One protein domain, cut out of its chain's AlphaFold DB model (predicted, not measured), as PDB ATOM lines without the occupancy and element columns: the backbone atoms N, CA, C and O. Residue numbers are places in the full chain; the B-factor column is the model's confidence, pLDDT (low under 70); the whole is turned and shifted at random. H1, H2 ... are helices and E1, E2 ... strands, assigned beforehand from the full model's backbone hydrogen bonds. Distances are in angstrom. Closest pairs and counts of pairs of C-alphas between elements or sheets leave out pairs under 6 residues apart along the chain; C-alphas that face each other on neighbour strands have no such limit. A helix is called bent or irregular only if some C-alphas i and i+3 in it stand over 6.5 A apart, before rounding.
ATOM      1  N   GLU A 503      -1.832  41.879 -19.458       48.47
ATOM      2  CA  GLU A 503      -1.031  40.683 -19.158       48.47
ATOM      3  C   GLU A 503      -0.393  40.069 -20.420       48.47
ATOM      4  O   GLU A 503       0.744  39.597 -20.381       48.47
ATOM      5  N   GLU A 504      -1.088  40.114 -21.560       52.81
ATOM      6  CA  GLU A 504      -0.558  39.725 -22.874       52.81
ATOM      7  C   GLU A 504       0.573  40.664 -23.325       52.81
ATOM      8  O   GLU A 504       1.644  40.199 -23.711       52.81
ATOM      9  N   ALA A 505       0.383  41.982 -23.198       51.66
ATOM     10  CA  ALA A 505       1.403  42.985 -23.503       51.66
ATOM     11  C   ALA A 505       2.625  42.886 -22.571       51.66
ATOM     12  O   ALA A 505       3.751  43.143 -22.994       51.66
ATOM     13  N   ALA A 506       2.418  42.469 -21.320       46.06
ATOM     14  CA  ALA A 506       3.484  42.183 -20.365       46.06
ATOM     15  C   ALA A 506       4.204  40.844 -20.639       46.06
ATOM     16  O   ALA A 506       5.222  40.560 -20.007       46.06
ATOM     17  N   GLY A 507       3.700  40.022 -21.570       40.69
ATOM     18  CA  GLY A 507       4.260  38.718 -21.933       40.69
ATOM     19  C   GLY A 507       3.930  37.594 -20.947       40.69
ATOM     20  O   GLY A 507       4.567  36.544 -20.978       40.69
ATOM     21  N   TRP A 508       2.961  37.805 -20.054       39.44
ATOM     22  CA  TRP A 508       2.591  36.848 -19.007       39.44
ATOM     23  C   TRP A 508       1.628  35.781 -19.537       39.44
ATOM     24  O   TRP A 508       1.574  34.669 -19.012       39.44
ATOM     25  N   ILE A 509       0.895  36.096 -20.612       38.59
ATOM     26  CA  ILE A 509      -0.028  35.189 -21.297       38.59
ATOM     27  C   ILE A 509       0.241  35.238 -22.803       38.59
ATOM     28  O   ILE A 509       0.263  36.304 -23.408       38.59
ATOM     29  N   GLN A 510       0.405  34.071 -23.430       50.53
ATOM     30  CA  GLN A 510       0.481  33.964 -24.889       50.53
ATOM     31  C   GLN A 510      -0.923  34.102 -25.519       50.53
ATOM     32  O   GLN A 510      -1.858  33.454 -25.030       50.53
ATOM     33  N   PRO A 511      -1.092  34.845 -26.634       46.66
ATOM     34  CA  PRO A 511      -2.405  35.157 -27.222       46.66
ATOM     35  C   PRO A 511      -3.270  33.916 -27.509       46.66
ATOM     36  O   PRO A 511      -4.492  33.929 -27.356       46.66
ATOM     37  N   VAL A 512      -2.625  32.800 -27.867       50.53
ATOM     38  CA  VAL A 512      -3.272  31.514 -28.175       50.53
ATOM     39  C   VAL A 512      -3.948  30.854 -26.964       50.53
ATOM     40  O   VAL A 512      -4.888  30.078 -27.128       50.53
ATOM     41  N   LEU A 513      -3.511  31.161 -25.738       49.12
ATOM     42  CA  LEU A 513      -4.035  30.542 -24.512       49.12
ATOM     43  C   LEU A 513      -5.280  31.255 -23.975       49.12
ATOM     44  O   LEU A 513      -6.063  30.671 -23.225       49.12
ATOM     45  N   ARG A 514      -5.514  32.496 -24.406       57.34
ATOM     46  CA  ARG A 514      -6.565  33.383 -23.896       57.34
ATOM     47  C   ARG A 514      -7.965  32.766 -23.948       57.34
ATOM     48  O   ARG A 514      -8.699  32.812 -22.963       57.34
ATOM     49  N   ALA A 515      -8.321  32.124 -25.060       63.31
ATOM     50  CA  ALA A 515      -9.634  31.493 -25.239       63.31
ATOM     51  C   ALA A 515      -9.875  30.294 -24.298       63.31
ATOM     52  O   ALA A 515     -11.024  29.978 -23.990       63.31
ATOM     53  N   HIS A 516      -8.805  29.652 -23.824       68.50
ATOM     54  CA  HIS A 516      -8.860  28.473 -22.957       68.50
ATOM     55  C   HIS A 516      -8.708  28.823 -21.468       68.50
ATOM     56  O   HIS A 516      -9.174  28.082 -20.608       68.50
ATOM     57  N   VAL A 517      -8.109  29.970 -21.146       69.38
ATOM     58  CA  VAL A 517      -7.920  30.437 -19.763       69.38
ATOM     59  C   VAL A 517      -9.159  31.176 -19.236       69.38
ATOM     60  O   VAL A 517      -9.532  31.011 -18.074       69.38
ATOM     61  N   VAL A 518      -9.871  31.917 -20.094       71.19
ATOM     62  CA  VAL A 518     -11.077  32.686 -19.721       71.19
ATOM     63  C   VAL A 518     -12.172  31.832 -19.049       71.19
ATOM     64  O   VAL A 518     -12.659  32.232 -17.987       71.19
ATOM     65  N   PRO A 519     -12.552  30.647 -19.573       73.69
ATOM     66  CA  PRO A 519     -13.552  29.798 -18.919       73.69
ATOM     67  C   PRO A 519     -13.115  29.286 -17.539       73.69
ATOM     68  O   PRO A 519     -13.965  29.042 -16.687       73.69
ATOM     69  N   LEU A 520     -11.805  29.142 -17.303       71.44
ATOM     70  CA  LEU A 520     -11.247  28.690 -16.023       71.44
ATOM     71  C   LEU A 520     -11.244  29.811 -14.985       71.44
ATOM     72  O   LEU A 520     -11.682  29.591 -13.859       71.44
ATOM     73  N   TYR A 521     -10.848  31.021 -15.381       67.31
ATOM     74  CA  TYR A 521     -10.914  32.204 -14.517       67.31
ATOM     75  C   TYR A 521     -12.348  32.564 -14.125       67.31
ATOM     76  O   TYR A 521     -12.593  32.920 -12.975       67.31
ATOM     77  N   SER A 522     -13.308  32.440 -15.045       68.50
ATOM     78  CA  SER A 522     -14.731  32.635 -14.732       68.50
ATOM     79  C   SER A 522     -15.205  31.641 -13.667       68.50
ATOM     80  O   SER A 522     -15.830  32.033 -12.687       68.50
ATOM     81  N   VAL A 523     -14.834  30.365 -13.786       68.81
ATOM     82  CA  VAL A 523     -15.225  29.325 -12.825       68.81
ATOM     83  C   VAL A 523     -14.528  29.483 -11.464       68.81
ATOM     84  O   VAL A 523     -15.174  29.285 -10.435       68.81
ATOM     85  N   LEU A 524     -13.265  29.922 -11.435       63.19
ATOM     86  CA  LEU A 524     -12.541  30.274 -10.203       63.19
ATOM     87  C   LEU A 524     -13.194  31.437  -9.442       63.19
ATOM     88  O   LEU A 524     -13.206  31.443  -8.214       63.19
ATOM     89  N   ASN A 525     -13.768  32.399 -10.166       60.12
ATOM     90  CA  ASN A 525     -14.397  33.589  -9.589       60.12
ATOM     91  C   ASN A 525     -15.922  33.466  -9.410       60.12
ATOM     92  O   ASN A 525     -16.553  34.371  -8.860       60.12
ATOM     93  N   SER A 526     -16.507  32.336  -9.813       61.34
ATOM     94  CA  SER A 526     -17.932  32.018  -9.678       61.34
ATOM     95  C   SER A 526     -18.130  30.721  -8.876       61.34
ATOM     96  O   SER A 526     -18.622  29.728  -9.425       61.34
ATOM     97  N   PRO A 527     -17.758  30.694  -7.577       58.41
ATOM     98  CA  PRO A 527     -17.817  29.482  -6.769       58.41
ATOM     99  C   PRO A 527     -19.252  28.940  -6.700       58.41
ATOM    100  O   PRO A 527     -20.216  29.723  -6.648       58.41
ATOM    101  N   PRO A 528     -19.425  27.603  -6.722       61.62
ATOM    102  CA  PRO A 528     -20.735  26.984  -6.810       61.62
ATOM    103  C   PRO A 528     -21.629  27.421  -5.648       61.62
ATOM    104  O   PRO A 528     -21.215  27.515  -4.495       61.62
ATOM    105  N   GLY A 529     -22.893  27.691  -5.970       70.12
ATOM    106  CA  GLY A 529     -23.882  28.054  -4.968       70.12
ATOM    107  C   GLY A 529     -24.233  26.868  -4.070       70.12
ATOM    108  O   GLY A 529     -24.909  25.951  -4.537       70.12
ATOM    109  N   SER A 530     -23.843  26.909  -2.800       75.88
ATOM    110  CA  SER A 530     -24.182  25.904  -1.788       75.88
ATOM    111  C   SER A 530     -25.559  26.172  -1.190       75.88
ATOM    112  O   SER A 530     -25.890  27.309  -0.861       75.88
ATOM    113  N   ASN A 531     -26.383  25.135  -1.041       82.50
ATOM    114  CA  ASN A 531     -27.716  25.269  -0.452       82.50
ATOM    115  C   ASN A 531     -27.665  25.075   1.066       82.50
ATOM    116  O   ASN A 531     -27.281  24.017   1.558       82.50
ATOM    117  N   CYS A 532     -28.147  26.070   1.800       84.38
ATOM    118  CA  CYS A 532     -28.285  26.052   3.248       84.38
ATOM    119  C   CYS A 532     -29.756  26.230   3.630       84.38
ATOM    120  O   CYS A 532     -30.496  26.975   2.990       84.38
ATOM    121  N   SER A 533     -30.200  25.560   4.691       87.38
ATOM    122  CA  SER A 533     -31.571  25.699   5.189       87.38
ATOM    123  C   SER A 533     -31.591  26.580   6.438       87.38
ATOM    124  O   SER A 533     -30.844  26.330   7.383       87.38
ATOM    125  N   ILE A 534     -32.447  27.601   6.451       88.00
ATOM    126  CA  ILE A 534     -32.604  28.525   7.578       88.00
ATOM    127  C   ILE A 534     -33.978  28.310   8.198       88.00
ATOM    128  O   ILE A 534     -35.010  28.455   7.537       88.00
ATOM    129  N   SER A 535     -34.013  27.950   9.480       86.06
ATOM    130  CA  SER A 535     -35.283  27.760  10.181       86.06
ATOM    131  C   SER A 535     -35.999  29.104  10.401       86.06
ATOM    132  O   SER A 535     -35.335  30.128  10.584       86.06
ATOM    133  N   PRO A 536     -37.346  29.131  10.463       87.25
ATOM    134  CA  PRO A 536     -38.088  30.378  10.652       87.25
ATOM    135  C   PRO A 536     -37.690  31.163  11.910       87.25
ATOM    136  O   PRO A 536     -37.689  32.391  11.904       87.25
ATOM    137  N   ARG A 537     -37.296  30.456  12.980       86.94
ATOM    138  CA  ARG A 537     -36.842  31.056  14.246       86.94
ATOM    139  C   ARG A 537     -35.502  31.783  14.114       86.94
ATOM    140  O   ARG A 537     -35.271  32.749  14.830       86.94
ATOM    141  N   MET A 538     -34.642  31.330  13.202       86.56
ATOM    142  CA  MET A 538     -33.310  31.897  12.978       86.56
ATOM    143  C   MET A 538     -33.307  33.017  11.932       86.56
ATOM    144  O   MET A 538     -32.293  33.691  11.774       86.56
ATOM    145  N   TRP A 539     -34.428  33.254  11.244       90.06
ATOM    146  CA  TRP A 539     -34.527  34.248  10.171       90.06
ATOM    147  C   TRP A 539     -34.154  35.681  10.598       90.06
ATOM    148  O   TRP A 539     -33.396  36.322   9.874       90.06
ATOM    149  N   PRO A 540     -34.578  36.194  11.774       90.25
ATOM    150  CA  PRO A 540     -34.181  37.535  12.209       90.25
ATOM    151  C   PRO A 540     -32.672  37.655  12.465       90.25
ATOM    152  O   PRO A 540     -32.052  38.639  12.066       90.25
ATOM    153  N   ALA A 541     -32.068  36.632  13.082       89.00
ATOM    154  CA  ALA A 541     -30.626  36.581  13.322       89.00
ATOM    155  C   ALA A 541     -29.842  36.466  12.004       89.00
ATOM    156  O   ALA A 541     -28.823  37.134  11.826       89.00
ATOM    157  N   PHE A 542     -30.365  35.688  11.053       91.38
ATOM    158  CA  PHE A 542     -29.839  35.596   9.697       91.38
ATOM    159  C   PHE A 542     -29.854  36.955   8.988       91.38
ATOM    160  O   PHE A 542     -28.801  37.417   8.562       91.38
ATOM    161  N   LEU A 543     -30.989  37.661   8.947       92.00
ATOM    162  CA  LEU A 543     -31.062  38.996   8.339       92.00
ATOM    163  C   LEU A 543     -30.141  40.011   9.030       92.00
ATOM    164  O   LEU A 543     -29.578  40.884   8.369       92.00
ATOM    165  N   TYR A 544     -29.964  39.916  10.349       91.81
ATOM    166  CA  TYR A 544     -29.061  40.792  11.098       91.81
ATOM    167  C   TYR A 544     -27.578  40.543  10.782       91.81
ATOM    168  O   TYR A 544     -26.772  41.467  10.853       91.81
ATOM    169  N   SER A 545     -27.221  39.318  10.392       91.19
ATOM    170  CA  SER A 545     -25.841  38.959  10.045       91.19
ATOM    171  C   SER A 545     -25.344  39.551   8.720       91.19
ATOM    172  O   SER A 545     -24.135  39.568   8.486       91.19
ATOM    173  N   LEU A 546     -26.262  40.029   7.870       92.38
ATOM    174  CA  LEU A 546     -25.980  40.459   6.502       92.38
ATOM    175  C   LEU A 546     -25.720  41.967   6.385       92.38
ATOM    176  O   LEU A 546     -26.461  42.768   6.972       92.38
ATOM    177  N   ASP A 547     -24.748  42.354   5.555       91.75
ATOM    178  CA  ASP A 547     -24.579  43.736   5.080       91.75
ATOM    179  C   ASP A 547     -25.625  44.127   4.016       91.75
ATOM    180  O   ASP A 547     -26.503  43.342   3.654       91.75
ATOM    181  N   SER A 548     -25.548  45.357   3.497       89.44
ATOM    182  CA  SER A 548     -26.439  45.865   2.439       89.44
ATOM    183  C   SER A 548     -26.389  45.047   1.140       89.44
ATOM    184  O   SER A 548     -27.374  45.014   0.399       89.44
ATOM    185  N   ARG A 549     -25.290  44.335   0.885       85.19
ATOM    186  CA  ARG A 549     -25.027  43.538  -0.322       85.19
ATOM    187  C   ARG A 549     -25.365  42.057  -0.138       85.19
ATOM    188  O   ARG A 549     -25.020  41.240  -0.986       85.19
ATOM    189  N   ALA A 550     -26.050  41.718   0.956       90.00
ATOM    190  CA  ALA A 550     -26.380  40.350   1.337       90.00
ATOM    191  C   ALA A 550     -25.138  39.453   1.533       90.00
ATOM    192  O   ALA A 550     -25.166  38.264   1.218       90.00
ATOM    193  N   VAL A 551     -24.051  40.013   2.066       89.62
ATOM    194  CA  VAL A 551     -22.849  39.279   2.485       89.62
ATOM    195  C   VAL A 551     -22.898  39.020   3.986       89.62
ATOM    196  O   VAL A 551     -23.274  39.895   4.764       89.62
ATOM    197  N   ILE A 552     -22.504  37.818   4.404       90.38
ATOM    198  CA  ILE A 552     -22.470  37.413   5.812       90.38
ATOM    199  C   ILE A 552     -21.272  38.063   6.504       90.38
ATOM    200  O   ILE A 552     -20.121  37.690   6.282       90.38
ATOM    201  N   CYS A 553     -21.549  39.026   7.379       90.25
ATOM    202  CA  CYS A 553     -20.533  39.772   8.122       90.25
ATOM    203  C   CYS A 553     -20.422  39.342   9.586       90.25
ATOM    204  O   CYS A 553     -19.510  39.778  10.284       90.25
ATOM    205  N   ARG A 554     -21.362  38.529  10.082       89.31
ATOM    206  CA  ARG A 554     -21.404  38.088  11.481       89.31
ATOM    207  C   ARG A 554     -21.736  36.607  11.568       89.31
ATOM    208  O   ARG A 554     -22.574  36.114  10.819       89.31
ATOM    209  N   LEU A 555     -21.112  35.920  12.521       82.69
ATOM    210  CA  LEU A 555     -21.425  34.526  12.817       82.69
ATOM    211  C   LEU A 555     -22.824  34.418  13.431       82.69
ATOM    212  O   LEU A 555     -23.197  35.208  14.299       82.69
ATOM    213  N   ILE A 556     -23.580  33.413  12.993       83.12
ATOM    214  CA  ILE A 556     -24.887  33.075  13.556       83.12
ATOM    215  C   ILE A 556     -24.712  31.787  14.368       83.12
ATOM    216  O   ILE A 556     -24.499  30.726  13.778       83.12
ATOM    217  N   PRO A 557     -24.809  31.835  15.706       73.69
ATOM    218  CA  PRO A 557     -24.711  30.635  16.528       73.69
ATOM    219  C   PRO A 557     -25.732  29.573  16.095       73.69
ATOM    220  O   PRO A 557     -26.926  29.854  15.997       73.69
ATOM    221  N   GLY A 558     -25.259  28.353  15.829       70.88
ATOM    222  CA  GLY A 558     -26.107  27.217  15.447       70.88
ATOM    223  C   GLY A 558     -26.459  27.107  13.958       70.88
ATOM    224  O   GLY A 558     -27.193  26.190  13.594       70.88
ATOM    225  N   VAL A 559     -25.941  27.983  13.088       76.31
ATOM    226  CA  VAL A 559     -26.039  27.834  11.626       76.31
ATOM    227  C   VAL A 559     -24.633  27.870  11.036       76.31
ATOM    228  O   VAL A 559     -23.902  28.834  11.241       76.31
ATOM    229  N   ASN A 560     -24.247  26.825  10.301       76.19
ATOM    230  CA  ASN A 560     -22.930  26.755   9.673       76.19
ATOM    231  C   ASN A 560     -22.927  27.553   8.360       76.19
ATOM    232  O   ASN A 560     -23.131  26.996   7.283       76.19
ATOM    233  N   LEU A 561     -22.802  28.875   8.481       82.69
ATOM    234  CA  LEU A 561     -22.691  29.792   7.355       82.69
ATOM    235  C   LEU A 561     -21.316  30.482   7.375       82.69
ATOM    236  O   LEU A 561     -21.001  31.148   8.367       82.69
ATOM    237  N   PRO A 562     -20.513  30.354   6.305       81.12
ATOM    238  CA  PRO A 562     -19.187  30.947   6.243       81.12
ATOM    239  C   PRO A 562     -19.253  32.478   6.211       81.12
ATOM    240  O   PRO A 562     -20.099  33.080   5.542       81.12
ATOM    241  N   LEU A 563     -18.339  33.124   6.939       82.75
ATOM    242  CA  LEU A 563     -18.149  34.572   6.851       82.75
ATOM    243  C   LEU A 563     -17.709  34.951   5.434       82.75
ATOM    244  O   LEU A 563     -16.988  34.203   4.782       82.75
ATOM    245  N   LYS A 564     -18.118  36.137   4.975       84.31
ATOM    246  CA  LYS A 564     -17.895  36.659   3.613       84.31
ATOM    247  C   LYS A 564     -18.635  35.914   2.496       84.31
ATOM    248  O   LYS A 564     -18.576  36.366   1.354       84.31
ATOM    249  N   ALA A 565     -19.383  34.852   2.797       85.12
ATOM    250  CA  ALA A 565     -20.263  34.241   1.813       85.12
ATOM    251  C   ALA A 565     -21.392  35.204   1.423       85.12
ATOM    252  O   ALA A 565     -21.934  35.931   2.262       85.12
ATOM    253  N   ARG A 566     -21.750  35.207   0.139       87.44
ATOM    254  CA  ARG A 566     -22.805  36.062  -0.414       87.44
ATOM    255  C   ARG A 566     -24.072  35.260  -0.649       87.44
ATOM    256  O   ARG A 566     -24.026  34.190  -1.250       87.44
ATOM    257  N   ILE A 567     -25.215  35.793  -0.235       89.25
ATOM    258  CA  ILE A 567     -26.510  35.205  -0.573       89.25
ATOM    259  C   ILE A 567     -26.809  35.502  -2.038       89.25
ATOM    260  O   ILE A 567     -26.853  36.663  -2.436       89.25
ATOM    261  N   ILE A 568     -27.012  34.452  -2.831       87.00
ATOM    262  CA  ILE A 568     -27.295  34.585  -4.265       87.00
ATOM    263  C   ILE A 568     -28.737  34.224  -4.607       87.00
ATOM    264  O   ILE A 568     -29.283  34.786  -5.551       87.00
ATOM    265  N   GLU A 569     -29.382  33.343  -3.833       88.12
ATOM    266  CA  GLU A 569     -30.801  33.015  -4.006       88.12
ATOM    267  C   GLU A 569     -31.484  32.680  -2.678       88.12
ATOM    268  O   GLU A 569     -30.880  32.115  -1.768       88.12
ATOM    269  N   VAL A 570     -32.786  32.958  -2.593       88.56
ATOM    270  CA  VAL A 570     -33.665  32.464  -1.526       88.56
ATOM    271  C   VAL A 570     -34.857  31.745  -2.146       88.56
ATOM    272  O   VAL A 570     -35.668  32.330  -2.870       88.56
ATOM    273  N   GLY A 571     -34.976  30.449  -1.859       79.88
ATOM    274  CA  GLY A 571     -35.938  29.544  -2.478       79.88
ATOM    275  C   GLY A 571     -35.675  29.363  -3.974       79.88
ATOM    276  O   GLY A 571     -34.979  28.439  -4.370       79.88
ATOM    277  N   SER A 572     -36.262  30.235  -4.794       78.06
ATOM    278  CA  SER A 572     -36.089  30.260  -6.259       78.06
ATOM    279  C   SER A 572     -36.004  31.690  -6.799       78.06
ATOM    280  O   SER A 572     -36.261  31.929  -7.976       78.06
ATOM    281  N   ARG A 573     -35.732  32.667  -5.922       82.00
ATOM    282  CA  ARG A 573     -35.605  34.078  -6.290       82.00
ATOM    283  C   ARG A 573     -34.140  34.494  -6.165       82.00
ATOM    284  O   ARG A 573     -33.567  34.239  -5.102       82.00
ATOM    285  N   PRO A 574     -33.554  35.119  -7.197       84.75
ATOM    286  CA  PRO A 574     -32.218  35.689  -7.102       84.75
ATOM    287  C   PRO A 574     -32.189  36.844  -6.099       84.75
ATOM    288  O   PRO A 574     -33.186  37.542  -5.910       84.75
ATOM    289  N   VAL A 575     -31.041  37.013  -5.448       86.88
ATOM    290  CA  VAL A 575     -30.769  38.052  -4.450       86.88
ATOM    291  C   VAL A 575     -29.564  38.854  -4.924       86.88
ATOM    292  O   VAL A 575     -28.477  38.306  -5.118       86.88
ATOM    293  N   HIS A 576     -29.752  40.157  -5.118       83.50
ATOM    294  CA  HIS A 576     -28.693  41.085  -5.513       83.50
ATOM    295  C   HIS A 576     -28.265  41.978  -4.345       83.50
ATOM    296  O   HIS A 576     -27.103  42.370  -4.261       83.50
ATOM    297  N   CYS A 577     -29.184  42.267  -3.425       87.38
ATOM    298  CA  CYS A 577     -28.941  43.043  -2.219       87.38
ATOM    299  C   CYS A 577     -29.816  42.557  -1.055       87.38
ATOM    300  O   CYS A 577     -30.752  41.775  -1.223       87.38
ATOM    301  N   LYS A 578     -29.545  43.049   0.158       90.06
ATOM    302  CA  LYS A 578     -30.307  42.665   1.360       90.06
ATOM    303  C   LYS A 578     -31.795  43.008   1.270       90.06
ATOM    304  O   LYS A 578     -32.604  42.317   1.882       90.06
ATOM    305  N   ALA A 579     -32.158  44.046   0.515       88.56
ATOM    306  CA  ALA A 579     -33.550  44.454   0.337       88.56
ATOM    307  C   ALA A 579     -34.382  43.428  -0.456       88.56
ATOM    308  O   ALA A 579     -35.603  43.405  -0.316       88.56
ATOM    309  N   ASP A 580     -33.733  42.546  -1.226       87.69
ATOM    310  CA  ASP A 580     -34.407  41.486  -1.986       87.69
ATOM    311  C   ASP A 580     -34.848  40.312  -1.093       87.69
ATOM    312  O   ASP A 580     -35.628  39.449  -1.510       87.69
ATOM    313  N   LEU A 581     -34.354  40.258   0.151       89.31
ATOM    314  CA  LEU A 581     -34.683  39.211   1.110       89.31
ATOM    315  C   LEU A 581     -36.043  39.484   1.762       89.31
ATOM    316  O   LEU A 581     -36.308  40.602   2.210       89.31
ATOM    317  N   PRO A 582     -36.913  38.466   1.889       86.31
ATOM    318  CA  PRO A 582     -38.205  38.672   2.513       86.31
ATOM    319  C   PRO A 582     -38.028  38.993   4.010       86.31
ATOM    320  O   PRO A 582     -37.259  38.316   4.703       86.31
ATOM    321  N   PRO A 583     -38.764  39.983   4.551       82.19
ATOM    322  CA  PRO A 583     -38.657  40.372   5.958       82.19
ATOM    323  C   PRO A 583     -39.115  39.257   6.910       82.19
ATOM    324  O   PRO A 583     -38.723  39.232   8.074       82.19
ATOM    325  N   GLN A 584     -39.920  38.313   6.414       80.75
ATOM    326  CA  GLN A 584     -40.332  37.116   7.136       80.75
ATOM    327  C   GLN A 584     -40.072  35.856   6.295       80.75
ATOM    328  O   GLN A 584     -40.244  35.892   5.074       80.75
ATOM    329  N   PRO A 585     -39.673  34.737   6.927       80.88
ATOM    330  CA  PRO A 585     -39.475  33.466   6.241       80.88
ATOM    331  C   PRO A 585     -40.823  32.858   5.831       80.88
ATOM    332  O   PRO A 585     -41.888  33.307   6.261       80.88
ATOM    333  N   LYS A 586     -40.795  31.776   5.043       75.50
ATOM    334  CA  LYS A 586     -42.007  30.977   4.802       75.50
ATOM    335  C   LYS A 586     -42.558  30.448   6.135       75.50
ATOM    336  O   LYS A 586     -41.803  29.961   6.973       75.50
ATOM    337  N   SER A 587     -43.877  30.525   6.315       66.31
ATOM    338  CA  SER A 587     -44.571  30.108   7.545       66.31
ATOM    339  C   SER A 587     -44.543  28.591   7.780       66.31
ATOM    340  O   SER A 587     -44.674  28.146   8.918       66.31
ATOM    341  N   SER A 588     -44.329  27.793   6.728       64.06
ATOM    342  CA  SER A 588     -44.253  26.331   6.783       64.06
ATOM    343  C   SER A 588     -42.843  25.824   6.431       64.06
ATOM    344  O   SER A 588     -42.516  25.649   5.257       64.06
ATOM    345  N   GLY A 589     -42.019  25.553   7.449       76.56
ATOM    346  CA  GLY A 589     -40.727  24.861   7.305       76.56
ATOM    347  C   GLY A 589     -39.498  25.759   7.073       76.56
ATOM    348  O   GLY A 589     -39.609  26.985   7.038       76.56
ATOM    349  N   PRO A 590     -38.294  25.163   6.973       82.19
ATOM    350  CA  PRO A 590     -37.059  25.903   6.739       82.19
ATOM    351  C   PRO A 590     -37.042  26.532   5.340       82.19
ATOM    352  O   PRO A 590     -37.505  25.950   4.360       82.19
ATOM    353  N   THR A 591     -36.494  27.741   5.251       87.50
ATOM    354  CA  THR A 591     -36.298  28.450   3.985       87.50
ATOM    355  C   THR A 591     -34.919  28.109   3.435       87.50
ATOM    356  O   THR A 591     -33.913  28.306   4.113       87.50
ATOM    357  N   TRP A 592     -34.875  27.583   2.213       87.31
ATOM    358  CA  TRP A 592     -33.625  27.302   1.511       87.31
ATOM    359  C   TRP A 592     -33.001  28.589   0.983       87.31
ATOM    360  O   TRP A 592     -33.690  29.432   0.407       87.31
ATOM    361  N   VAL A 593     -31.698  28.723   1.183       88.31
ATOM    362  CA  VAL A 593     -30.884  29.862   0.784       88.31
ATOM    363  C   VAL A 593     -29.660  29.322   0.062       88.31
ATOM    364  O   VAL A 593     -28.985  28.440   0.587       88.31
ATOM    365  N   ARG A 594     -29.377  29.836  -1.132       85.75
ATOM    366  CA  ARG A 594     -28.174  29.496  -1.886       85.75
ATOM    367  C   ARG A 594     -27.105  30.546  -1.615       85.75
ATOM    368  O   ARG A 594     -27.367  31.745  -1.754       85.75
ATOM    369  N   ILE A 595     -25.919  30.095  -1.225       86.38
ATOM    370  CA  ILE A 595     -24.785  30.942  -0.857       86.38
ATOM    371  C   ILE A 595     -23.616  30.717  -1.809       86.38
ATOM    372  O   ILE A 595     -23.322  29.589  -2.183       86.38
ATOM    373  N   SER A 596     -22.950  31.795  -2.198       82.75
ATOM    374  CA  SER A 596     -21.671  31.775  -2.900       82.75
ATOM    375  C   SER A 596     -20.575  31.949  -1.855       82.75
ATOM    376  O   SER A 596     -20.479  33.011  -1.236       82.75
ATOM    377  N   ASP A 597     -19.820  30.883  -1.605       77.69
ATOM    378  CA  ASP A 597     -18.719  30.877  -0.646       77.69
ATOM    379  C   ASP A 597     -17.382  31.041  -1.388       77.69
ATOM    380  O   ASP A 597     -16.976  30.121  -2.100       77.69
TER     381      ASP A 597
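This is residues 503 to 597 of the 695 residues of the protein "Hypothetical protein" of Symbiodinium sp. CCMP2592 (UniProt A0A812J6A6). The model is a small head on a long arm: the head holds a strongly twisted sheet of three strands, E1, E3 and E2, together with helix H2 and two long stretches with no named element, residues 546 to 565 and 571 to 590. The arm is helix H1, whose residues 518 to 525 stick out free of the rest, and this arm makes the length of the whole. The printed part has 95 residues, with two named helices and three named strands in the order H1, E1, H2, E2, E3; the sheet is antiparallel. The class is mixed, helices and strands, with 42 of the 95 residues in named elements. The whole is loose, with a radius of gyration of the C-alphas of 17.7 A and spans of 56 by 24 by 23 A.

H1, residues 511 to 525, begins with C-alpha 511 at (-2.405, 35.157, -27.222) and measures 21.4 A from first to last C-alpha. E1, residues 529 to 534, measures 15.3 A. H2, residues 536 to 545, measures 15.0 A, and its C-alpha 545 is at (-25.841, 38.959, 10.045). E2, residues 566 to 570, measures 11.5 A. E3, residues 591 to 596, measures 16.5 A and ends with C-alpha 596 at (-21.671, 31.775, -2.900). H1 and H2 are irregular: C-alphas 512 and 515 are 7.0 A apart, and C-alphas 537 and 540 are 7.3 A apart.

E3 is the inner strand of the sheet, and E1 and E2 are its edge strands. E1 and E3 are antiparallel at 147 degrees, with N 530 and O 595 within hydrogen-bond range at 2.8 A. E2 and E3 form a hairpin, antiparallel at 146 degrees, with N 594 and O 569 within range at 2.8 A. E1, H2 and E2 make a split strand-helix-strand unit, two strands that run the same way with E3 between them, and its crossover is right-handed. H2 is not on the sheet; its closest C-alphas to E3 are those of Pro 536 and Thr 591, 7.2 A apart. H1 is not on the sheet either, and is apart from H2, E2 and E3. Of the O i to N i+4 pairs, 7 of 11 are within hydrogen-bond range in H1 and 4 of 6 in H2.

The two C-alphas farthest apart, those of Gly 507 and Ser 588, are 57.7 A apart. The printed part has no cut. The links H1 to E1 and E1 to H2 are tight; H2 to E2 and E2 to E3 are long, with 20 residues each. The mean pLDDT of the printed part is 77.1, and residues 503 to 517, 521 to 528 and 587 to 588 are under 70.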